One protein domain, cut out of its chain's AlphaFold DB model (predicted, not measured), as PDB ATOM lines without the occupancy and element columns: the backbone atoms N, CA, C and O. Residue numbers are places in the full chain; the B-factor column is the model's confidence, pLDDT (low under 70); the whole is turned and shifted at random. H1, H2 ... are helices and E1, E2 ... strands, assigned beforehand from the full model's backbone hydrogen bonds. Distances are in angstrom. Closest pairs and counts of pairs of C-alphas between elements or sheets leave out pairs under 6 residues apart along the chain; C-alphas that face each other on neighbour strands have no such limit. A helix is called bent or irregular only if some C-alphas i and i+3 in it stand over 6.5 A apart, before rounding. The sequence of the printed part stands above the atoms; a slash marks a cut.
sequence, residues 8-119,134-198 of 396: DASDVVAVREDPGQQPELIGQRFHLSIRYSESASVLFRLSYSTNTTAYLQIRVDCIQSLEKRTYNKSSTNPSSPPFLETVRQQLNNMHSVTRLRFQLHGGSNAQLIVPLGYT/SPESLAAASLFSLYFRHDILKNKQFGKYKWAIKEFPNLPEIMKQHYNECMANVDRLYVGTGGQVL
ATOM      1  N   ASP A   8      23.412  31.883  21.190       91.25
ATOM      2  CA  ASP A   8      23.549  30.447  21.016       91.25
ATOM      3  C   ASP A   8      24.773  29.963  21.809       91.25
ATOM      4  O   ASP A   8      25.865  30.534  21.729       91.25
ATOM      5  N   ALA A   9      24.593  28.907  22.598       89.06
ATOM      6  CA  ALA A   9      25.644  28.279  23.385       89.06
ATOM      7  C   ALA A   9      25.589  26.764  23.246       89.06
ATOM      8  O   ALA A   9      24.593  26.128  23.584       89.06
ATOM      9  N   SER A  10      26.699  26.189  22.799       85.00
ATOM     10  CA  SER A  10      26.949  24.750  22.864       85.00
ATOM     11  C   SER A  10      27.563  24.370  24.214       85.00
ATOM     12  O   SER A  10      28.077  25.233  24.930       85.00
ATOM     13  N   ASP A  11      27.512  23.080  24.545       86.19
ATOM     14  CA  ASP A  11      28.052  22.508  25.786       86.19
ATOM     15  C   ASP A  11      27.410  23.078  27.057       86.19
ATOM     16  O   ASP A  11      28.086  23.433  28.019       86.19
ATOM     17  N   VAL A  12      26.082  23.176  27.070       89.94
ATOM     18  CA  VAL A  12      25.329  23.589  28.255       89.94
ATOM     19  C   VAL A  12      25.013  22.374  29.118       89.94
ATOM     20  O   VAL A  12      24.481  21.375  28.631       89.94
ATOM     21  N   VAL A  13      25.310  22.481  30.411       90.62
ATOM     22  CA  VAL A  13      24.990  21.466  31.424       90.62
ATOM     23  C   VAL A  13      23.780  21.928  32.228       90.62
ATOM     24  O   VAL A  13      23.733  23.081  32.660       90.62
ATOM     25  N   ALA A  14      22.803  21.048  32.442       91.31
ATOM     26  CA  ALA A  14      21.588  21.370  33.185       91.31
ATOM     27  C   ALA A  14      21.544  20.656  34.544       91.31
ATOM     28  O   ALA A  14      21.921  19.492  34.669       91.31
ATOM     29  N   VAL A  15      21.052  21.359  35.562       90.69
ATOM     30  CA  VAL A  15      20.839  20.834  36.915       90.69
ATOM     31  C   VAL A  15      19.425  21.182  37.355       90.69
ATOM     32  O   VAL A  15      19.060  22.359  37.377       90.69
ATOM     33  N   ARG A  16      18.635  20.176  37.734       89.88
ATOM     34  CA  ARG A  16      17.334  20.368  38.382       89.88
ATOM     35  C   ARG A  16      17.548  20.697  39.856       89.88
ATOM     36  O   ARG A  16      18.355  20.053  40.521       89.88
ATOM     37  N   GLU A  17      16.820  21.682  40.372       88.81
ATOM     38  CA  GLU A  17      16.960  22.181  41.746       88.81
ATOM     39  C   GLU A  17      15.603  22.394  42.435       88.81
ATOM     40  O   GLU A  17      15.455  23.296  43.260       88.81
ATOM     41  N   ASP A  18      14.594  21.603  42.075       84.12
ATOM     42  CA  ASP A  18      13.242  21.772  42.602       84.12
ATOM     43  C   ASP A  18      13.175  21.724  44.136       84.12
ATOM     44  O   ASP A  18      13.801  20.863  44.768       84.12
ATOM     45  N   PRO A  19      12.382  22.614  44.759       78.25
ATOM     46  CA  PRO A  19      12.205  22.604  46.201       78.25
ATOM     47  C   PRO A  19      11.549  21.290  46.641       78.25
ATOM     48  O   PRO A  19      10.484  20.913  46.157       78.25
ATOM     49  N   GLY A  20      12.187  20.595  47.584       77.31
ATOM     50  CA  GLY A  20      11.694  19.327  48.135       77.31
ATOM     51  C   GLY A  20      12.222  18.066  47.445       77.31
ATOM     52  O   GLY A  20      11.936  16.970  47.920       77.31
ATOM     53  N   GLN A  21      13.025  18.190  46.384       79.12
ATOM     54  CA  GLN A  21      13.758  17.070  45.787       79.12
ATOM     55  C   GLN A  21      15.269  17.285  45.919       79.12
ATOM     56  O   GLN A  21      15.743  18.416  46.023       79.12
ATOM     57  N   GLN A  22      16.047  16.196  45.929       82.69
ATOM     58  CA  GLN A  22      17.499  16.330  45.826       82.69
ATOM     59  C   GLN A  22      17.850  16.905  44.446       82.69
ATOM     60  O   GLN A  22      17.238  16.495  43.452       82.69
ATOM     61  N   PRO A  23      18.809  17.847  44.367       85.31
ATOM     62  CA  PRO A  23      19.277  18.349  43.089       85.31
ATOM     63  C   PRO A  23      19.714  17.190  42.195       85.31
ATOM     64  O   PRO A  23      20.370  16.259  42.660       85.31
ATOM     65  N   GLU A  24      19.383  17.262  40.912       86.44
ATOM     66  CA  GLU A  24      19.686  16.207  39.948       86.44
ATOM     67  C   GLU A  24      20.469  16.791  38.774       86.44
ATOM     68  O   GLU A  24      20.022  17.731  38.113       86.44
ATOM     69  N   LEU A  25      21.659  16.244  38.527       87.25
ATOM     70  CA  LEU A  25      22.465  16.583  37.362       87.25
ATOM     71  C   LEU A  25      21.921  15.828  36.145       87.25
ATOM     72  O   LEU A  25      21.857  14.597  36.148       87.25
ATOM     73  N   ILE A  26      21.562  16.567  35.098       85.62
ATOM     74  CA  ILE A  26      21.115  15.984  33.836       85.62
ATOM     75  C   ILE A  26      22.362  15.611  33.036       85.62
ATOM     76  O   ILE A  26      23.152  16.483  32.679       85.62
ATOM     77  N   GLY A  27      22.560  14.315  32.781       77.38
ATOM     78  CA  GLY A  27      23.782  13.812  32.136       77.38
ATOM     79  C   GLY A  27      23.940  14.249  30.674       77.38
ATOM     80  O   GLY A  27      25.041  14.229  30.127       77.38
ATOM     81  N   GLN A  28      22.844  14.673  30.043       83.12
ATOM     82  CA  GLN A  28      22.815  15.114  28.654       83.12
ATOM     83  C   GLN A  28      23.444  16.507  28.487       83.12
ATOM     84  O   GLN A  28      23.169  17.428  29.257       83.12
ATOM     85  N   ARG A  29      24.234  16.692  27.421       86.06
ATOM     86  CA  ARG A  29      24.673  18.024  26.978       86.06
ATOM     87  C   ARG A  29      23.624  18.674  26.088       86.06
ATOM     88  O   ARG A  29      23.092  18.034  25.180       86.06
ATOM     89  N   PHE A  30      23.387  19.957  26.327       89.69
ATOM     90  CA  PHE A  30      22.418  20.753  25.590       89.69
ATOM     91  C   PHE A  30      23.101  21.830  24.752       89.69
ATOM     92  O   PHE A  30      24.156  22.357  25.106       89.69
ATOM     93  N   HIS A  31      22.442  22.205  23.664       92.38
ATOM     94  CA  HIS A  31      22.698  23.447  22.958       92.38
ATOM     95  C   HIS A  31      21.546  24.419  23.240       92.38
ATOM     96  O   HIS A  31      20.390  24.136  22.915       92.38
ATOM     97  N   LEU A  32      21.860  25.535  23.898       93.00
ATOM     98  CA  LEU A  32      20.923  26.587  24.286       93.00
ATOM     99  C   LEU A  32      20.864  27.653  23.196       93.00
ATOM    100  O   LEU A  32      21.868  28.297  22.925       93.00
ATOM    101  N   SER A  33      19.673  27.881  22.658       91.75
ATOM    102  CA  SER A  33      19.352  28.994  21.773       91.75
ATOM    103  C   SER A  33      18.374  29.934  22.469       91.75
ATOM    104  O   SER A  33      17.352  29.503  23.009       91.75
ATOM    105  N   ILE A  34      18.688  31.221  22.470       92.44
ATOM    106  CA  ILE A  34      17.846  32.292  22.988       92.44
ATOM    107  C   ILE A  34      17.574  33.241  21.832       92.44
ATOM    108  O   ILE A  34      18.503  33.808  21.260       92.44
ATOM    109  N   ARG A  35      16.293  33.410  21.510       90.44
ATOM    110  CA  ARG A  35      15.837  34.320  20.461       90.44
ATOM    111  C   ARG A  35      15.140  35.509  21.087       90.44
ATOM    112  O   ARG A  35      14.227  35.324  21.895       90.44
ATOM    113  N   TYR A  36      15.571  36.708  20.724       88.81
ATOM    114  CA  TYR A  36      15.017  37.967  21.197       88.81
ATOM    115  C   TYR A  36      14.362  38.721  20.042       88.81
ATOM    116  O   TYR A  36      14.912  38.839  18.953       88.81
ATOM    117  N   SER A  37      13.182  39.274  20.298       84.31
ATOM    118  CA  SER A  37      12.485  40.154  19.365       84.31
ATOM    119  C   SER A  37      12.390  41.567  19.930       84.31
ATOM    120  O   SER A  37      12.222  41.767  21.135       84.31
ATOM    121  N   GLU A  38      12.447  42.554  19.036       75.69
ATOM    122  CA  GLU A  38      12.303  43.981  19.350       75.69
ATOM    123  C   GLU A  38      10.978  44.291  20.068       75.69
ATOM    124  O   GLU A  38      10.917  45.225  20.864       75.69
ATOM    125  N   SER A  39       9.954  43.449  19.894       76.06
ATOM    126  CA  SER A  39       8.665  43.508  20.600       76.06
ATOM    127  C   SER A  39       8.723  43.002  22.053       76.06
ATOM    128  O   SER A  39       7.763  42.404  22.534       76.06
ATOM    129  N   ALA A  40       9.856  43.178  22.743       77.75
ATOM    130  CA  ALA A  40      10.069  42.757  24.133       77.75
ATOM    131  C   ALA A  40       9.766  41.270  24.402       77.75
ATOM    132  O   ALA A  40       9.354  40.893  25.497       77.75
ATOM    133  N   SER A  41       9.957  40.414  23.398       85.56
ATOM    134  CA  SER A  41       9.647  38.989  23.491       85.56
ATOM    135  C   SER A  41      10.926  38.164  23.454       85.56
ATOM    136  O   SER A  41      11.830  38.447  22.671       85.56
ATOM    137  N   VAL A  42      11.005  37.135  24.297       91.25
ATOM    138  CA  VAL A  42      12.166  36.242  24.373       91.25
ATOM    139  C   VAL A  42      11.718  34.781  24.375       91.25
ATOM    140  O   VAL A  42      10.682  34.428  24.938       91.25
ATOM    141  N   LEU A  43      12.475  33.914  23.715       91.75
ATOM    142  CA  LEU A  43      12.237  32.475  23.698       91.75
ATOM    143  C   LEU A  43      13.533  31.743  24.011       91.75
ATOM    144  O   LEU A  43      14.548  32.004  23.370       91.75
ATOM    145  N   PHE A  44      13.483  30.806  24.954       93.25
ATOM    146  CA  PHE A  44      14.615  29.951  25.288       93.25
ATOM    147  C   PHE A  44      14.329  28.539  24.786       93.25
ATOM    148  O   PHE A  44      13.250  27.986  25.020       93.25
ATOM    149  N   ARG A  45      15.298  27.943  24.099       92.88
ATOM    150  CA  ARG A  45      15.193  26.595  23.555       92.88
ATOM    151  C   ARG A  45      16.473  25.830  23.829       92.88
ATOM    152  O   ARG A  45      17.552  26.261  23.447       92.88
ATOM    153  N   LEU A  46      16.346  24.678  24.466       91.50
ATOM    154  CA  LEU A  46      17.437  23.730  24.640       91.50
ATOM    155  C   LEU A  46      17.252  22.607  23.636       91.50
ATOM    156  O   LEU A  46      16.181  22.020  23.563       91.50
ATOM    157  N   SER A  47      18.280  22.310  22.862       88.94
ATOM    158  CA  SER A  47      18.300  21.172  21.950       88.94
ATOM    159  C   SER A  47      19.263  20.115  22.457       88.94
ATOM    160  O   SER A  47      20.314  20.442  23.008       88.94
ATOM    161  N   TYR A  48      18.887  18.855  22.300       85.44
ATOM    162  CA  TYR A  48      19.737  17.717  22.621       85.44
ATOM    163  C   TYR A  48      19.453  16.574  21.650       85.44
ATOM    164  O   TYR A  48      18.346  16.446  21.125       85.44
ATOM    165  N   SER A  49      20.469  15.758  21.391       74.38
ATOM    166  CA  SER A  49      20.408  14.677  20.411       74.38
ATOM    167  C   SER A  49      20.635  13.348  21.121       74.38
ATOM    168  O   SER A  49      21.725  13.102  21.628       74.38
ATOM    169  N   THR A  50      19.602  12.508  21.172       64.56
ATOM    170  CA  THR A  50      19.710  11.104  21.603       64.56
ATOM    171  C   THR A  50      19.735  10.187  20.381       64.56
ATOM    172  O   THR A  50      20.715   9.491  20.174       64.56
ATOM    173  N   ASN A  51      18.714  10.282  19.520       63.59
ATOM    174  CA  ASN A  51      18.624   9.654  18.185       63.59
ATOM    175  C   ASN A  51      17.978  10.600  17.158       63.59
ATOM    176  O   ASN A  51      18.329  10.623  15.982       63.59
ATOM    177  N   THR A  52      17.051  11.426  17.633       73.06
ATOM    178  CA  THR A  52      16.456  12.565  16.934       73.06
ATOM    179  C   THR A  52      16.669  13.800  17.795       73.06
ATOM    180  O   THR A  52      16.608  13.704  19.022       73.06
ATOM    181  N   THR A  53      16.920  14.959  17.186       81.38
ATOM    182  CA  THR A  53      17.028  16.213  17.944       81.38
ATOM    183  C   THR A  53      15.689  16.502  18.609       81.38
ATOM    184  O   THR A  53      14.687  16.619  17.917       81.38
ATOM    185  N   ALA A  54      15.667  16.593  19.933       85.94
ATOM    186  CA  ALA A  54      14.507  17.035  20.694       85.94
ATOM    187  C   ALA A  54      14.758  18.450  21.221       85.94
ATOM    188  O   ALA A  54      15.903  18.848  21.460       85.94
ATOM    189  N   TYR A  55      13.681  19.212  21.407       88.69
ATOM    190  CA  TYR A  55      13.741  20.584  21.894       88.69
ATOM    191  C   TYR A  55      12.977  20.723  23.204       88.69
ATOM    192  O   TYR A  55      11.807  20.374  23.285       88.69
ATOM    193  N   LEU A  56      13.604  21.298  24.221       90.44
ATOM    194  CA  LEU A  56      12.924  21.786  25.409       90.44
ATOM    195  C   LEU A  56      12.719  23.296  25.265       90.44
ATOM    196  O   LEU A  56      13.680  24.066  25.252       90.44
ATOM    197  N   GLN A  57      11.466  23.711  25.114       91.75
ATOM    198  CA  GLN A  57      11.081  25.098  24.896       91.75
ATOM    199  C   GLN A  57      10.556  25.721  26.190       91.75
ATOM    200  O   GLN A  57       9.583  25.250  26.777       91.75
ATOM    201  N   ILE A  58      11.177  26.822  26.607       91.31
ATOM    202  CA  ILE A  58      10.760  27.616  27.761       91.31
ATOM    203  C   ILE A  58      10.255  28.948  27.217       91.31
ATOM    204  O   ILE A  58      11.021  29.780  26.714       91.31
ATOM    205  N   ARG A  59       8.938  29.125  27.280       89.69
ATOM    206  CA  ARG A  59       8.295  30.365  26.862       89.69
ATOM    207  C   ARG A  59       8.411  31.422  27.955       89.69
ATOM    208  O   ARG A  59       8.510  31.103  29.138       89.69
ATOM    209  N   VAL A  60       8.370  32.686  27.551       89.50
ATOM    210  CA  VAL A  60       8.511  33.832  28.459       89.50
ATOM    211  C   VAL A  60       7.376  33.929  29.484       89.50
ATOM    212  O   VAL A  60       7.635  34.293  30.624       89.50
ATOM    213  N   ASP A  61       6.157  33.513  29.128       87.06
ATOM    214  CA  ASP A  61       4.993  33.471  30.029       87.06
ATOM    215  C   ASP A  61       5.145  32.456  31.169       87.06
ATOM    216  O   ASP A  61       4.459  32.546  32.184       87.06
ATOM    217  N   CYS A  62       6.044  31.485  31.016       88.00
ATOM    218  CA  CYS A  62       6.286  30.468  32.030       88.00
ATOM    219  C   CYS A  62       7.321  30.914  33.072       88.00
ATOM    220  O   CYS A  62       7.407  30.284  34.125       88.00
ATOM    221  N   ILE A  63       8.110  31.961  32.807       91.19
ATOM    222  CA  ILE A  63       9.262  32.344  33.633       91.19
ATOM    223  C   ILE A  63       8.839  33.359  34.696       91.19
ATOM    224  O   ILE A  63       8.555  34.513  34.394       91.19
ATOM    225  N   GLN A  64       8.907  32.950  35.961       89.69
ATOM    226  CA  GLN A  64       8.700  33.831  37.107       89.69
ATOM    227  C   GLN A  64       9.946  34.681  37.404       89.69
ATOM    228  O   GLN A  64       9.845  35.867  37.715       89.69
ATOM    229  N   SER A  65      11.136  34.075  37.351       91.81
ATOM    230  CA  SER A  65      12.401  34.769  37.601       91.81
ATOM    231  C   SER A  65      13.540  34.151  36.799       91.81
ATOM    232  O   SER A  65      13.614  32.934  36.619       91.81
ATOM    233  N   LEU A  66      14.449  35.014  36.343       93.56
ATOM    234  CA  LEU A  66      15.671  34.638  35.645       93.56
ATOM    235  C   LEU A  66      16.872  35.323  36.302       93.56
ATOM    236  O   LEU A  66      16.964  36.557  36.350       93.56
ATOM    237  N   GLU A  67      17.819  34.519  36.781       92.44
ATOM    238  CA  GLU A  67      19.030  34.992  37.448       92.44
ATOM    239  C   GLU A  67      20.284  34.529  36.714       92.44
ATOM    240  O   GLU A  67      20.406  33.369  36.332       92.44
ATOM    241  N   LYS A  68      21.259  35.428  36.575       92.94
ATOM    242  CA  LYS A  68      22.594  35.115  36.065       92.94
ATOM    243  C   LYS A  68      23.612  35.339  37.175       92.94
ATOM    244  O   LYS A  68      23.645  36.417  37.767       92.94
ATOM    245  N   ARG A  69      24.471  34.353  37.429       90.50
ATOM    246  CA  ARG A  69      25.627  34.468  38.333       90.50
ATOM    247  C   ARG A  69      26.855  33.820  37.713       90.50
ATOM    248  O   ARG A  69      26.751  32.780  37.080       90.50
ATOM    249  N   THR A  70      28.020  34.415  37.921       88.38
ATOM    250  CA  THR A  70      29.311  33.865  37.491       88.38
ATOM    251  C   THR A  70      30.056  33.308  38.693       88.38
ATOM    252  O   THR A  70      30.164  33.986  39.714       88.38
ATOM    253  N   TYR A  71      30.589  32.097  38.572       85.06
ATOM    254  CA  TYR A  71      31.321  31.415  39.634       85.06
ATOM    255  C   TYR A  71      32.761  31.160  39.206       85.06
ATOM    256  O   TYR A  71      33.007  30.388  38.278       85.06
ATOM    257  N   ASN A  72      33.702  31.760  39.932       84.06
ATOM    258  CA  ASN A  72      35.133  31.587  39.711       84.06
ATOM    259  C   ASN A  72      35.693  30.530  40.672       84.06
ATOM    260  O   ASN A  72      35.212  30.368  41.793       84.06
ATOM    261  N   LYS A  73      36.724  29.799  40.249       78.00
ATOM    262  CA  LYS A  73      37.392  28.764  41.052       78.00
ATOM    263  C   LYS A  73      38.053  29.349  42.301       78.00
ATOM    264  O   LYS A  73      38.112  28.677  43.321       78.00
ATOM    265  N   SER A  74      38.489  30.606  42.230       64.69
ATOM    266  CA  SER A  74      39.122  31.339  43.330       64.69
ATOM    267  C   SER A  74      38.142  31.912  44.357       64.69
ATOM    268  O   SER A  74      38.579  32.311  45.431       64.69
ATOM    269  N   SER A  75      36.835  31.970  44.068       58.81
ATOM    270  CA  SER A  75      35.858  32.471  45.039       58.81
ATOM    271  C   SER A  75      35.400  31.333  45.948       58.81
ATOM    272  O   SER A  75      34.532  30.543  45.568       58.81
ATOM    273  N   THR A  76      35.962  31.260  47.152       54.66
ATOM    274  CA  THR A  76      35.442  30.491  48.293       54.66
ATOM    275  C   THR A  76      34.130  31.118  48.770       54.66
ATOM    276  O   THR A  76      34.053  31.772  49.804       54.66
ATOM    277  N   ASN A  77      33.076  30.966  47.970       60.06
ATOM    278  CA  ASN A  77      31.736  31.383  48.352       60.06
ATOM    279  C   ASN A  77      31.087  30.257  49.172       60.06
ATOM    280  O   ASN A  77      30.921  29.162  48.633       60.06
ATOM    281  N   PRO A  78      30.638  30.508  50.417       56.50
ATOM    282  CA  PRO A  78      29.963  29.504  51.248       56.50
ATOM    283  C   PRO A  78      28.585  29.080  50.700       56.50
ATOM    284  O   PRO A  78      27.964  28.159  51.216       56.50
ATOM    285  N   SER A  79      28.105  29.736  49.637       65.00
ATOM    286  CA  SER A  79      26.866  29.429  48.913       65.00
ATOM    287  C   SER A  79      27.176  28.945  47.488       65.00
ATOM    288  O   SER A  79      26.739  29.524  46.487       65.00
ATOM    289  N   SER A  80      28.017  27.914  47.373       70.94
ATOM    290  CA  SER A  80      28.240  27.236  46.097       70.94
ATOM    291  C   SER A  80      26.990  26.436  45.708       70.94
ATOM    292  O   SER A  80      26.476  25.687  46.541       70.94
ATOM    293  N   PRO A  81      26.486  26.567  44.471       79.81
ATOM    294  CA  PRO A  81      25.352  25.781  44.013       79.81
ATOM    295  C   PRO A  81      25.686  24.283  43.917       79.81
ATOM    296  O   PRO A  81      26.866  23.922  43.811       79.81
ATOM    297  N   PRO A  82      24.661  23.410  43.933       76.19
ATOM    298  CA  PRO A  82      24.858  21.969  43.830       76.19
ATOM    299  C   PRO A  82      25.554  21.596  42.511       76.19
ATOM    300  O   PRO A  82      25.360  22.250  41.487       76.19
ATOM    301  N   PHE A  83      26.380  20.546  42.552       81.81
ATOM    302  CA  PHE A  83      27.151  20.003  41.420       81.81
ATOM    303  C   PHE A  83      28.146  20.950  40.737       81.81
ATOM    304  O   PHE A  83      28.666  20.600  39.682       81.81
ATOM    305  N   LEU A  84      28.478  22.111  41.315       84.75
ATOM    306  CA  LEU A  84      29.363  23.081  40.655       84.75
ATOM    307  C   LEU A  84      30.708  22.477  40.206       84.75
ATOM    308  O   LEU A  84      31.182  22.792  39.116       84.75
ATOM    309  N   GLU A  85      31.321  21.613  41.017       84.75
ATOM    310  CA  GLU A  85      32.607  20.997  40.666       84.75
ATOM    311  C   GLU A  85      32.459  19.942  39.560       84.75
ATOM    312  O   GLU A  85      33.243  19.928  38.616       84.75
ATOM    313  N   THR A  86      31.399  19.131  39.601       84.50
ATOM    314  CA  THR A  86      31.067  18.174  38.534       84.50
ATOM    315  C   THR A  86      30.763  18.890  37.219       84.50
ATOM    316  O   THR A  86      31.240  18.490  36.160       84.50
ATOM    317  N   VAL A  87      30.032  20.004  37.278       85.50
ATOM    318  CA  VAL A  87      29.762  20.869  36.124       85.50
ATOM    319  C   VAL A  87      31.066  21.428  35.551       85.50
ATOM    320  O   VAL A  87      31.251  21.421  34.337       85.50
ATOM    321  N   ARG A  88      32.006  21.879  36.393       86.19
ATOM    322  CA  ARG A  88      33.328  22.335  35.927       86.19
ATOM    323  C   ARG A  88      34.095  21.225  35.226       86.19
ATOM    324  O   ARG A  88      34.667  21.486  34.171       86.19
ATOM    325  N   GLN A  89      34.083  20.013  35.775       85.56
ATOM    326  CA  GLN A  89      34.708  18.849  35.144       85.56
ATOM    327  C   GLN A  89      34.089  18.566  33.769       85.56
ATOM    328  O   GLN A  89      34.818  18.400  32.793       85.56
ATOM    329  N   GLN A  90      32.756  18.615  33.659       84.31
ATOM    330  CA  GLN A  90      32.054  18.432  32.384       84.31
ATOM    331  C   GLN A  90      32.299  19.559  31.369       84.31
ATOM    332  O   GLN A  90      32.206  19.312  30.167       84.31
ATOM    333  N   LEU A  91      32.635  20.765  31.831       83.88
ATOM    334  CA  LEU A  91      32.997  21.926  31.014       83.88
ATOM    335  C   LEU A  91      34.521  22.067  30.838       83.88
ATOM    336  O   LEU A  91      35.039  23.180  30.797       83.88
ATOM    337  N   ASN A  92      35.256  20.955  30.741       84.62
ATOM    338  CA  ASN A  92      36.710  20.924  30.515       84.62
ATOM    339  C   ASN A  92      37.538  21.620  31.614       84.62
ATOM    340  O   ASN A  92      38.507  22.321  31.326       84.62
ATOM    341  N   ASN A  93      37.165  21.434  32.882       82.00
ATOM    342  CA  ASN A  93      37.853  21.991  34.055       82.00
ATOM    343  C   ASN A  93      37.979  23.523  34.051       82.00
ATOM    344  O   ASN A  93      38.955  24.084  34.559       82.00
ATOM    345  N   MET A  94      36.980  24.220  33.508       81.94
ATOM    346  CA  MET A  94      36.990  25.679  33.453       81.94
ATOM    347  C   MET A  94      37.077  26.333  34.832       81.94
ATOM    348  O   MET A  94      36.367  25.989  35.779       81.94
ATOM    349  N   HIS A  95      37.911  27.370  34.910       79.88
ATOM    350  CA  HIS A  95      38.076  28.175  36.116       79.88
ATOM    351  C   HIS A  95      36.873  29.075  36.408       79.88
ATOM    352  O   HIS A  95      36.682  29.462  37.558       79.88
ATOM    353  N   SER A  96      36.055  29.387  35.404       85.12
ATOM    354  CA  SER A  96      34.931  30.314  35.527       85.12
ATOM    355  C   SER A  96      33.739  29.836  34.707       85.12
ATOM    356  O   SER A  96      33.857  29.615  33.500       85.12
ATOM    357  N   VAL A  97      32.584  29.710  35.363       89.50
ATOM    358  CA  VAL A  97      31.334  29.206  34.771       89.50
ATOM    359  C   VAL A  97      30.203  30.199  35.045       89.50
ATOM    360  O   VAL A  97      30.080  30.712  36.160       89.50
ATOM    361  N   THR A  98      29.367  30.479  34.045       90.50
ATOM    362  CA  THR A  98      28.105  31.207  34.226       90.50
ATOM    363  C   THR A  98      26.996  30.216  34.546       90.50
ATOM    364  O   THR A  98      26.802  29.240  33.830       90.50
ATOM    365  N   ARG A  99      26.241  30.514  35.601       92.62
ATOM    366  CA  ARG A  99      24.982  29.875  35.964       92.62
ATOM    367  C   ARG A  99      23.825  30.787  35.573       92.62
ATOM    368  O   ARG A  99      23.761  31.932  36.028       92.62
ATOM    369  N   LEU A 100      22.907  30.259  34.780       93.56
ATOM    370  CA  LEU A 100      21.636  30.869  34.419       93.56
ATOM    371  C   LEU A 100      20.510  30.064  35.075       93.56
ATOM    372  O   LEU A 100      20.254  28.926  34.692       93.56
ATOM    373  N   ARG A 101      19.880  30.628  36.101       93.69
ATOM    374  CA  ARG A 101      18.866  29.962  36.922       93.69
ATOM    375  C   ARG A 101      17.472  30.413  36.507       93.69
ATOM    376  O   ARG A 101      17.200  31.615  36.491       93.69
ATOM    377  N   PHE A 102      16.613  29.445  36.215       93.19
ATOM    378  CA  PHE A 102      15.223  29.628  35.823       93.19
ATOM    379  C   PHE A 102      14.315  29.209  36.969       93.19
ATOM    380  O   PHE A 102      14.417  28.088  37.462       93.19
ATOM    381  N   GLN A 103      13.414  30.103  37.355       92.75
ATOM    382  CA  GLN A 103      12.279  29.790  38.208       92.75
ATOM    383  C   GLN A 103      11.013  29.975  37.380       92.75
ATOM    384  O   GLN A 103      10.762  31.075  36.880       92.75
ATOM    385  N   LEU A 104      10.246  28.906  37.212       91.75
ATOM    386  CA  LEU A 104       8.991  28.906  36.475       91.75
ATOM    387  C   LEU A 104       7.803  29.122  37.418       91.75
ATOM    388  O   LEU A 104       7.883  28.849  38.617       91.75
ATOM    389  N   HIS A 105       6.694  29.624  36.877       86.38
ATOM    390  CA  HIS A 105       5.438  29.714  37.620       86.38
ATOM    391  C   HIS A 105       4.951  28.318  38.036       86.38
ATOM    392  O   HIS A 105       5.062  27.359  37.277       86.38
ATOM    393  N   GLY A 106       4.378  28.201  39.238       73.94
ATOM    394  CA  GLY A 106       3.821  26.935  39.720       73.94
ATOM    395  C   GLY A 106       2.756  26.395  38.762       73.94
ATOM    396  O   GLY A 106       1.761  27.066  38.506       73.94
ATOM    397  N   GLY A 107       2.980  25.192  38.225       67.06
ATOM    398  CA  GLY A 107       2.105  24.556  37.232       67.06
ATOM    399  C   GLY A 107       2.450  24.861  35.767       67.06
ATOM    400  O   GLY A 107       1.911  24.200  34.882       67.06
ATOM    401  N   SER A 108       3.371  25.794  35.505       72.19
ATOM    402  CA  SER A 108       3.921  26.056  34.173       72.19
ATOM    403  C   SER A 108       5.244  25.320  34.006       72.19
ATOM    404  O   SER A 108       6.230  25.630  34.669       72.19
ATOM    405  N   ASN A 109       5.266  24.367  33.083       79.00
ATOM    406  CA  ASN A 109       6.426  23.529  32.810       79.00
ATOM    407  C   ASN A 109       7.002  23.844  31.430       79.00
ATOM    408  O   ASN A 109       6.290  24.292  30.524       79.00
ATOM    409  N   ALA A 110       8.295  23.587  31.259       85.75
ATOM    410  CA  ALA A 110       8.917  23.694  29.951       85.75
ATOM    411  C   ALA A 110       8.325  22.635  29.003       85.75
ATOM    412  O   ALA A 110       8.050  21.498  29.389       85.75
ATOM    413  N   GLN A 111       8.099  23.018  27.750       88.00
ATOM    414  CA  GLN A 111       7.471  22.150  26.759       88.00
ATOM    415  C   GLN A 111       8.536  21.296  26.087       88.00
ATOM    416  O   GLN A 111       9.388  21.816  25.366       88.00
ATOM    417  N   LEU A 112       8.481  19.984  26.306       86.88
ATOM    418  CA  LEU A 112       9.305  19.045  25.559       86.88
ATOM    419  C   LEU A 112       8.665  18.792  24.190       86.88
ATOM    420  O   LEU A 112       7.516  18.369  24.106       86.88
ATOM    421  N   ILE A 113       9.409  19.067  23.128       87.00
ATOM    422  CA  ILE A 113       8.972  18.995  21.739       87.00
ATOM    423  C   ILE A 113       9.839  17.984  21.000       87.00
ATOM    424  O   ILE A 113      11.067  18.074  20.997       87.00
ATOM    425  N   VAL A 114       9.188  17.065  20.300       84.62
ATOM    426  CA  VAL A 114       9.827  15.963  19.574       84.62
ATOM    427  C   VAL A 114       9.267  15.926  18.137       84.62
ATOM    428  O   VAL A 114       8.192  16.499  17.921       84.62
ATOM    429  N   PRO A 115       9.960  15.369  17.122       81.38
ATOM    430  CA  PRO A 115       9.405  15.307  15.768       81.38
ATOM    431  C   PRO A 115       8.047  14.592  15.704       81.38
ATOM    432  O   PRO A 115       7.783  13.664  16.471       81.38
ATOM    433  N   LEU A 116       7.197  14.996  14.757       74.50
ATOM    434  CA  LEU A 116       5.933  14.313  14.464       74.50
ATOM    435  C   LEU A 116       6.168  12.834  14.116       74.50
ATOM    436  O   LEU A 116       7.018  12.505  13.293       74.50
ATOM    437  N   GLY A 117       5.406  11.939  14.751       63.00
ATOM    438  CA  GLY A 117       5.553  10.486  14.583       63.00
ATOM    439  C   GLY A 117       6.566   9.833  15.528       63.00
ATOM    440  O   GLY A 117       6.746   8.616  15.473       63.00
ATOM    441  N   TYR A 118       7.190  10.602  16.428       67.38
ATOM    442  CA  TYR A 118       7.974  10.030  17.516       67.38
ATOM    443  C   TYR A 118       7.055   9.274  18.476       67.38
ATOM    444  O   TYR A 118       6.326   9.856  19.281       67.38
ATOM    445  N   THR A 119       7.079   7.949  18.387       57.62
ATOM    446  CA  THR A 119       6.497   7.109  19.426       57.62
ATOM    447  C   THR A 119       7.434   7.146  20.626       57.62
ATOM    448  O   THR A 119       8.650   7.048  20.465       57.62
ATOM    449  N   SER A 134      16.949  12.738  33.626       77.88
ATOM    450  CA  SER A 134      16.412  12.707  32.278       77.88
ATOM    451  C   SER A 134      15.951  14.111  31.830       77.88
ATOM    452  O   SER A 134      15.539  14.931  32.655       77.88
ATOM    453  N   PRO A 135      16.005  14.460  30.533       80.06
ATOM    454  CA  PRO A 135      15.513  15.753  30.041       80.06
ATOM    455  C   PRO A 135      14.013  15.970  30.314       80.06
ATOM    456  O   PRO A 135      13.551  17.104  30.423       80.06
ATOM    457  N   GLU A 136      13.251  14.895  30.490       82.44
ATOM    458  CA  GLU A 136      11.851  14.904  30.920       82.44
ATOM    459  C   GLU A 136      11.707  15.416  32.355       82.44
ATOM    460  O   GLU A 136      10.823  16.219  32.653       82.44
ATOM    461  N   SER A 137      12.624  15.000  33.228       83.81
ATOM    462  CA  SER A 137      12.720  15.496  34.597       83.81
ATOM    463  C   SER A 137      13.024  16.991  34.643       83.81
ATOM    464  O   SER A 137      12.501  17.694  35.504       83.81
ATOM    465  N   LEU A 138      13.823  17.491  33.695       85.75
ATOM    466  CA  LEU A 138      14.078  18.921  33.529       85.75
ATOM    467  C   LEU A 138      12.844  19.666  32.992       85.75
ATOM    468  O   LEU A 138      12.571  20.781  33.422       85.75
ATOM    469  N   ALA A 139      12.077  19.053  32.086       85.75
ATOM    470  CA  ALA A 139      10.849  19.642  31.554       85.75
ATOM    471  C   ALA A 139       9.770  19.818  32.630       85.75
ATOM    472  O   ALA A 139       9.068  20.826  32.645       85.75
ATOM    473  N   ALA A 140       9.667  18.854  33.545       85.94
ATOM    474  CA  ALA A 140       8.742  18.889  34.673       85.94
ATOM    475  C   ALA A 140       9.188  19.810  35.824       85.94
ATOM    476  O   ALA A 140       8.424  19.980  36.777       85.94
ATOM    477  N   ALA A 141      10.399  20.370  35.753       87.25
ATOM    478  CA  ALA A 141      10.981  21.151  36.830       87.25
ATOM    479  C   ALA A 141      10.416  22.573  36.898       87.25
ATOM    480  O   ALA A 141      10.304  23.272  35.890       87.25
ATOM    481  N   SER A 142      10.148  23.031  38.117       89.88
ATOM    482  CA  SER A 142       9.801  24.421  38.432       89.88
ATOM    483  C   SER A 142      11.040  25.294  38.651       89.88
ATOM    484  O   SER A 142      10.992  26.511  38.469       89.88
ATOM    485  N   LEU A 143      12.163  24.681  39.034       91.56
ATOM    486  CA  LEU A 143      13.425  25.351  39.312       91.56
ATOM    487  C   LEU A 143      14.595  24.535  38.762       91.56
ATOM    488  O   LEU A 143      14.843  23.399  39.167       91.56
ATOM    489  N   PHE A 144      15.365  25.145  37.867       92.62
ATOM    490  CA  PHE A 144      16.565  24.528  37.310       92.62
ATOM    491  C   PHE A 144      17.622  25.570  36.947       92.62
ATOM    492  O   PHE A 144      17.352  26.766  36.809       92.62
ATOM    493  N   SER A 145      18.854  25.102  36.789       93.00
ATOM    494  CA  SER A 145      20.012  25.910  36.430       93.00
ATOM    495  C   SER A 145      20.686  25.365  35.186       93.00
ATOM    496  O   SER A 145      20.924  24.166  35.070       93.00
ATOM    497  N   LEU A 146      21.059  26.269  34.291       94.00
ATOM    498  CA  LEU A 146      21.903  25.994  33.141       94.00
ATOM    499  C   LEU A 146      23.297  26.557  33.390       94.00
ATOM    500  O   LEU A 146      23.444  27.695  33.835       94.00
ATOM    501  N   TYR A 147      24.314  25.771  33.075       91.62
ATOM    502  CA  TYR A 147      25.709  26.131  33.246       91.62
ATOM    503  C   TYR A 147      26.431  26.106  31.912       91.62
ATOM    504  O   TYR A 147      26.292  25.165  31.134       91.62
ATOM    505  N   PHE A 148      27.211  27.148  31.660       91.94
ATOM    506  CA  PHE A 148      27.994  27.304  30.442       91.94
ATOM    507  C   PHE A 148      29.168  28.255  30.682       91.94
ATOM    508  O   PHE A 148      29.344  28.804  31.775       91.94
ATOM    509  N   ARG A 149      30.001  28.454  29.659       88.31
ATOM    510  CA  ARG A 149      31.206  29.292  29.747       88.31
ATOM    511  C   ARG A 149      30.886  30.711  30.232       88.31
ATOM    512  O   ARG A 149      29.828  31.266  29.948       88.31
ATOM    513  N   HIS A 150      31.777  31.311  31.012       86.38
ATOM    514  CA  HIS A 150      31.456  32.576  31.676       86.38
ATOM    515  C   HIS A 150      31.399  33.796  30.735       86.38
ATOM    516  O   HIS A 150      30.658  34.744  30.994       86.38
ATOM    517  N   ASP A 151      32.167  33.755  29.652       82.75
ATOM    518  CA  ASP A 151      32.471  34.848  28.728       82.75
ATOM    519  C   ASP A 151      31.451  35.014  27.593       82.75
ATOM    520  O   ASP A 151      31.372  36.079  26.982       82.75
ATOM    521  N   ILE A 152      30.640  33.988  27.327       88.12
ATOM    522  CA  ILE A 152      29.794  33.955  26.128       88.12
ATOM    523  C   ILE A 152      28.525  34.810  26.242       88.12
ATOM    524  O   ILE A 152      28.137  35.450  25.269       88.12
ATOM    525  N   LEU A 153      27.872  34.862  27.411       88.56
ATOM    526  CA  LEU A 153      26.631  35.626  27.588       88.56
ATOM    527  C   LEU A 153      26.937  37.020  28.139       88.56
ATOM    528  O   LEU A 153      27.222  37.172  29.331       88.56
ATOM    529  N   LYS A 154      26.812  38.064  27.318       89.75
ATOM    530  CA  LYS A 154      27.099  39.443  27.747       89.75
ATOM    531  C   LYS A 154      26.014  39.972  28.691       89.75
ATOM    532  O   LYS A 154      24.830  39.673  28.545       89.75
ATOM    533  N   ASN A 155      26.393  40.823  29.648       88.69
ATOM    534  CA  ASN A 155      25.430  41.438  30.578       88.69
ATOM    535  C   ASN A 155      24.396  42.325  29.860       88.69
ATOM    536  O   ASN A 155      23.249  42.370  30.293       88.69
ATOM    537  N   LYS A 156      24.771  42.962  28.738       89.38
ATOM    538  CA  LYS A 156      23.852  43.738  27.883       89.38
ATOM    539  C   LYS A 156      22.706  42.864  27.346       89.38
ATOM    540  O   LYS A 156      21.548  43.251  27.461       89.38
ATOM    541  N   GLN A 157      23.028  41.676  26.822       90.25
ATOM    542  CA  GLN A 157      22.042  40.707  26.319       90.25
ATOM    543  C   GLN A 157      21.146  40.204  27.453       90.25
ATOM    544  O   GLN A 157      19.924  40.302  27.380       90.25
ATOM    545  N   PHE A 158      21.754  39.772  28.563       91.88
ATOM    546  CA  PHE A 158      21.007  39.307  29.730       91.88
ATOM    547  C   PHE A 158      20.050  40.373  30.295       91.88
ATOM    548  O   PHE A 158      18.927  40.055  30.682       91.88
ATOM    549  N   GLY A 159      20.468  41.643  30.305       90.69
ATOM    550  CA  GLY A 159      19.622  42.765  30.706       90.69
ATOM    551  C   GLY A 159      18.362  42.886  29.848       90.69
ATOM    552  O   GLY A 159      17.274  43.063  30.394       90.69
ATOM    553  N   LYS A 160      18.482  42.704  28.526       91.00
ATOM    554  CA  LYS A 160      17.337  42.694  27.604       91.00
ATOM    555  C   LYS A 160      16.410  41.507  27.840       91.00
ATOM    556  O   LYS A 160      15.201  41.706  27.876       91.00
ATOM    557  N   TYR A 161      16.943  40.312  28.094       92.44
ATOM    558  CA  TYR A 161      16.112  39.140  28.404       92.44
ATOM    559  C   TYR A 161      15.318  39.335  29.691       92.44
ATOM    560  O   TYR A 161      14.119  39.075  29.738       92.44
ATOM    561  N   LYS A 162      15.978  39.845  30.736       92.25
ATOM    562  CA  LYS A 162      15.332  40.126  32.019       92.25
ATOM    563  C   LYS A 162      14.264  41.211  31.896       92.25
ATOM    564  O   LYS A 162      13.238  41.124  32.562       92.25
ATOM    565  N   TRP A 163      14.508  42.223  31.066       91.50
ATOM    566  CA  TRP A 163      13.522  43.256  30.765       91.50
ATOM    567  C   TRP A 163      12.322  42.682  29.996       91.50
ATOM    568  O   TRP A 163      11.198  42.868  30.442       91.50
ATOM    569  N   ALA A 164      12.551  41.884  28.948       90.31
ATOM    570  CA  ALA A 164      11.492  41.215  28.187       90.31
ATOM    571  C   ALA A 164      10.596  40.327  29.065       90.31
ATOM    572  O   ALA A 164       9.380  40.413  28.973       90.31
ATOM    573  N   ILE A 165      11.175  39.532  29.974       90.00
ATOM    574  CA  ILE A 165      10.396  38.695  30.909       90.00
ATOM    575  C   ILE A 165       9.473  39.541  31.796       90.00
ATOM    576  O   ILE A 165       8.340  39.151  32.058       90.00
ATOM    577  N   LYS A 166       9.942  40.709  32.247       90.56
ATOM    578  CA  LYS A 166       9.141  41.620  33.076       90.56
ATOM    579  C   LYS A 166       8.067  42.357  32.286       90.56
ATOM    580  O   LYS A 166       7.002  42.617  32.834       90.56
ATOM    581  N   GLU A 167       8.364  42.714  31.044       89.56
ATOM    582  CA  GLU A 167       7.475  43.512  30.200       89.56
ATOM    583  C   GLU A 167       6.400  42.657  29.522       89.56
ATOM    584  O   GLU A 167       5.289  43.125  29.288       89.56
ATOM    585  N   PHE A 168       6.685  41.378  29.259       88.00
ATOM    586  CA  PHE A 168       5.796  40.490  28.514       88.00
ATOM    587  C   PHE A 168       4.349  40.415  29.042       88.00
ATOM    588  O   PHE A 168       3.424  40.465  28.224       88.00
ATOM    589  N   PRO A 169       4.083  40.347  30.365       86.69
ATOM    590  CA  PRO A 169       2.716  40.375  30.886       86.69
ATOM    591  C   PRO A 169       1.938  41.644  30.504       86.69
ATOM    592  O   PRO A 169       0.731  41.554  30.265       86.69
ATOM    593  N   ASN A 170       2.627  42.782  30.377       88.44
ATOM    594  CA  ASN A 170       2.048  44.093  30.066       88.44
ATOM    595  C   ASN A 170       1.818  44.311  28.563       88.44
ATOM    596  O   ASN A 170       1.148  45.268  28.176       88.44
ATOM    597  N   LEU A 171       2.352  43.435  27.706       87.94
ATOM    598  CA  LEU A 171       2.197  43.563  26.261       87.94
ATOM    599  C   LEU A 171       0.734  43.370  25.820       87.94
ATOM    600  O   LEU A 171       0.013  42.537  26.388       87.94
ATOM    601  N   PRO A 172       0.301  44.083  24.762       88.75
ATOM    602  CA  PRO A 172      -1.022  43.901  24.182       88.75
ATOM    603  C   PRO A 172      -1.171  42.497  23.588       88.75
ATOM    604  O   PRO A 172      -0.217  41.915  23.068       88.75
ATOM    605  N   GLU A 173      -2.397  41.973  23.608       88.62
ATOM    606  CA  GLU A 173      -2.694  40.592  23.201       88.62
ATOM    607  C   GLU A 173      -2.256  40.280  21.763       88.62
ATOM    608  O   GLU A 173      -1.748  39.199  21.488       88.62
ATOM    609  N   ILE A 174      -2.341  41.260  20.860       86.25
ATOM    610  CA  ILE A 174      -1.884  41.140  19.466       86.25
ATOM    611  C   ILE A 174      -0.384  40.803  19.398       86.25
ATOM    612  O   ILE A 174       0.038  39.978  18.591       86.25
ATOM    613  N   MET A 175       0.436  41.402  20.266       83.69
ATOM    614  CA  MET A 175       1.877  41.128  20.306       83.69
ATOM    615  C   MET A 175       2.169  39.756  20.920       83.69
ATOM    616  O   MET A 175       3.069  39.056  20.458       83.69
ATOM    617  N   LYS A 176       1.375  39.328  21.910       84.75
ATOM    618  CA  LYS A 176       1.454  37.974  22.486       84.75
ATOM    619  C   LYS A 176       1.069  36.905  21.460       84.75
ATOM    620  O   LYS A 176       1.737  35.877  21.363       84.75
ATOM    621  N   GLN A 177       0.045  37.164  20.648       84.25
ATOM    622  CA  GLN A 177      -0.328  36.314  19.515       84.25
ATOM    623  C   GLN A 177       0.798  36.251  18.484       84.25
ATOM    624  O   GLN A 177       1.219  35.158  18.115       84.25
ATOM    625  N   HIS A 178       1.373  37.397  18.110       84.88
ATOM    626  CA  HIS A 178       2.511  37.436  17.194       84.88
ATOM    627  C   HIS A 178       3.716  36.637  17.718       84.88
ATOM    628  O   HIS A 178       4.333  35.881  16.969       84.88
ATOM    629  N   TYR A 179       4.030  36.737  19.013       85.50
ATOM    630  CA  TYR A 179       5.054  35.908  19.656       85.50
ATOM    631  C   TYR A 179       4.761  34.409  19.505       85.50
ATOM    632  O   TYR A 179       5.644  33.638  19.115       85.50
ATOM    633  N   ASN A 180       3.520  34.000  19.771       84.44
ATOM    634  CA  ASN A 180       3.109  32.605  19.658       84.44
ATOM    635  C   ASN A 180       3.193  32.089  18.215       84.44
ATOM    636  O   ASN A 180       3.669  30.978  17.999       84.44
ATOM    637  N   GLU A 181       2.794  32.891  17.229       83.25
ATOM    638  CA  GLU A 181       2.763  32.499  15.816       83.25
ATOM    639  C   GLU A 181       4.137  32.521  15.138       83.25
ATOM    640  O   GLU A 181       4.435  31.655  14.307       83.25
ATOM    641  N   CYS A 182       4.976  33.506  15.469       78.19
ATOM    642  CA  CYS A 182       6.252  33.722  14.793       78.19
ATOM    643  C   CYS A 182       7.448  33.098  15.510       78.19
ATOM    644  O   CYS A 182       8.350  32.617  14.826       78.19
ATOM    645  N   MET A 183       7.467  33.093  16.847       82.38
ATOM    646  CA  MET A 183       8.624  32.628  17.626       82.38
ATOM    647  C   MET A 183       8.375  31.277  18.297       82.38
ATOM    648  O   MET A 183       9.177  30.356  18.138       82.38
ATOM    649  N   ALA A 184       7.282  31.149  19.054       82.44
ATOM    650  CA  ALA A 184       7.012  29.958  19.865       82.44
ATOM    651  C   ALA A 184       6.282  28.839  19.101       82.44
ATOM    652  O   ALA A 184       6.009  27.788  19.687       82.44
ATOM    653  N   ASN A 185       5.983  29.051  17.816       82.06
ATOM    654  CA  ASN A 185       5.231  28.115  16.995       82.06
ATOM    655  C   ASN A 185       6.008  26.810  16.780       82.06
ATOM    656  O   ASN A 185       7.062  26.779  16.137       82.06
ATOM    657  N   VAL A 186       5.451  25.733  17.324       82.56
ATOM    658  CA  VAL A 186       6.018  24.385  17.296       82.56
ATOM    659  C   VAL A 186       5.928  23.769  15.893       82.56
ATOM    660  O   VAL A 186       6.813  23.011  15.499       82.56
ATOM    661  N   ASP A 187       4.933  24.156  15.093       75.62
ATOM    662  CA  ASP A 187       4.707  23.633  13.738       75.62
ATOM    663  C   ASP A 187       5.792  24.090  12.752       75.62
ATOM    664  O   ASP A 187       6.022  23.467  11.719       75.62
ATOM    665  N   ARG A 188       6.511  25.168  13.081       78.38
ATOM    666  CA  ARG A 188       7.644  25.661  12.283       78.38
ATOM    667  C   ARG A 188       8.957  24.937  12.586       78.38
ATOM    668  O   ARG A 188       9.958  25.185  11.914       78.38
ATOM    669  N   LEU A 189       8.983  24.067  13.597       78.62
ATOM    670  CA  LEU A 189      10.169  23.280  13.930       78.62
ATOM    671  C   LEU A 189      10.408  22.171  12.907       78.62
ATOM    672  O   LEU A 189       9.532  21.836  12.111       78.62
ATOM    673  N   TYR A 190      11.627  21.624  12.922       77.38
ATOM    674  CA  TYR A 190      12.046  20.535  12.033       77.38
ATOM    675  C   TYR A 190      11.896  20.875  10.543       77.38
ATOM    676  O   TYR A 190      11.349  20.108   9.765       77.38
ATOM    677  N   VAL A 191      12.379  22.053  10.129       71.19
ATOM    678  CA  VAL A 191      12.317  22.494   8.717       71.19
ATOM    679  C   VAL A 191      10.863  22.550   8.202       71.19
ATOM    680  O   VAL A 191      10.582  22.300   7.034       71.19
ATOM    681  N   GLY A 192       9.917  22.868   9.091       67.88
ATOM    682  CA  GLY A 192       8.497  22.974   8.760       67.88
ATOM    683  C   GLY A 192       7.747  21.643   8.688       67.88
ATOM    684  O   GLY A 192       6.571  21.654   8.337       67.88
ATOM    685  N   THR A 193       8.371  20.510   9.036       68.56
ATOM    686  CA  THR A 193       7.625  19.250   9.197       68.56
ATOM    687  C   THR A 193       6.761  19.245  10.454       68.56
ATOM    688  O   THR A 193       5.882  18.399  10.557       68.56
ATOM    689  N   GLY A 194       7.004  20.172  11.388       70.69
ATOM    690  CA  GLY A 194       6.263  20.341  12.632       70.69
ATOM    691  C   GLY A 194       6.784  19.477  13.777       70.69
ATOM    692  O   GLY A 194       7.266  18.356  13.590       70.69
ATOM    693  N   GLY A 195       6.730  20.027  14.990       79.06
ATOM    694  CA  GLY A 195       7.000  19.304  16.229       79.06
ATOM    695  C   GLY A 195       5.715  18.981  16.989       79.06
ATOM    696  O   GLY A 195       4.716  19.683  16.874       79.06
ATOM    697  N   GLN A 196       5.753  17.944  17.819       82.19
ATOM    698  CA  GLN A 196       4.682  17.625  18.753       82.19
ATOM    699  C   GLN A 196       5.146  17.894  20.185       82.19
ATOM    700  O   GLN A 196       6.212  17.434  20.597       82.19
ATOM    701  N   VAL A 197       4.332  18.623  20.956       81.94
ATOM    702  CA  VAL A 197       4.543  18.776  22.402       81.94
ATOM    703  C   VAL A 197       4.179  17.465  23.090       81.94
ATOM    704  O   VAL A 197       3.046  16.988  22.987       81.94
ATOM    705  N   LEU A 198       5.132  16.900  23.819       76.31
ATOM    706  CA  LEU A 198       4.945  15.675  24.572       76.31
ATOM    707  C   LEU A 198       4.113  15.969  25.831       76.31
ATOM    708  O   LEU A 198       4.554  16.682  26.734       76.31
TER     709      LEU A 198
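What this domain is: This is residues 8 to 119 and 134 to 198 of the 396 residues of an uncharacterized protein of Colletotrichum incanum (UniProt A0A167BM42). One large, strongly twisted sheet of nine strands curls round the long helix H3; from edge to edge its strands' lines turn by 103 degrees, and E1 and E2 bend sharply within it. The short helices H1 and H2 pack on the sheet, while H4 only grazes it, and H1 and H4 lie toward opposite ends of the length. The 177 printed residues hold, in order, E1 E2 E3 E4 E5 H1 E6 E7 H2 E8 H3 H4 E9; the sheet's order is E5 E6 E8 E1 E2 E3 E4 E7 E9, all antiparallel. The class is mixed, helices and strands; the whole is compact and rounded, with a radius of gyration of the C-alphas of 16.3 A and spans of 48 by 39 by 31 A.

How they stand to each other: Start with E1, residues 8 to 16, bending by 79 degrees at residue 11; it forms a hairpin with E2, residues 24 to 37, which bends by 93 degrees at residue 27, and N 16 is 2.8 A from O 24. E3, residues 41 to 49, and E4, residues 53 to 59, complete a meander, each strand the antiparallel neighbour of the one before; see N 33 and O 45, 2.8 A, and N 46 and O 56, 2.8 A. Next come edge strand E5, residues 63 to 72, and H1, residues 84 to 90, on the sheet, with the C-alphas of Val 87 and Val 13 6.7 A apart. E6, residues 96 to 104, pairs with E5 (N 99 and O 69, 2.8 A), and E7, residues 111 to 115, with E4 (N 113 and O 55, 2.7 A). H2, residues 135 to 139, is on the sheet at a height of 5.7 A, over none of the strands. E8, residues 143 to 149, has E6 and E1 as neighbours: N 100 and O 146, 2.8 A; N 147 and O 13, 2.8 A. With H3, residues 155 to 170, on one face, sheet and helix make two layers; the closest C-alphas of H3 and E3 are Ala 164 and Ser 41, 5.5 A. H4, residues 173 to 182, is close to H3 but not clearly touching, at 7.8 A between C-alphas 176 and 168. Edge strand E9, residues 195 to 197, pairs with E7 (N 196 and O 114, 2.8 A). In H1, H2 and H4 every O i to N i+4 pair is within hydrogen-bond range, in H3 10 of 12; H3 is only just irregular, C-alphas 166 and 169 being 6.9 A apart.

Where its parts are: Find C-alpha 8 at (23.549, 30.447, 21.016), where E1 begins. E2 is 32.4 A long, E3 26.8 A, E5 26.6 A and E6 26.0 A. H3 runs 23.5 A from C-alpha 155 at (25.430, 41.438, 30.578), and E9 ends at C-alpha 197, (4.543, 18.776, 22.402).

The domain as a whole: The two C-alphas farthest apart are Thr 76 and Gly 117, 49.3 A. Residues 120 to 133 are cut out, with 17.2 A between C-alphas 119 and 134. The links E5 to H1 and H4 to E9 are long. Look for pLDDT under 70 at residues 50 to 51, 74 to 79, 107, 117 to 119 and 192 to 193; the mean of the printed part is 84.1.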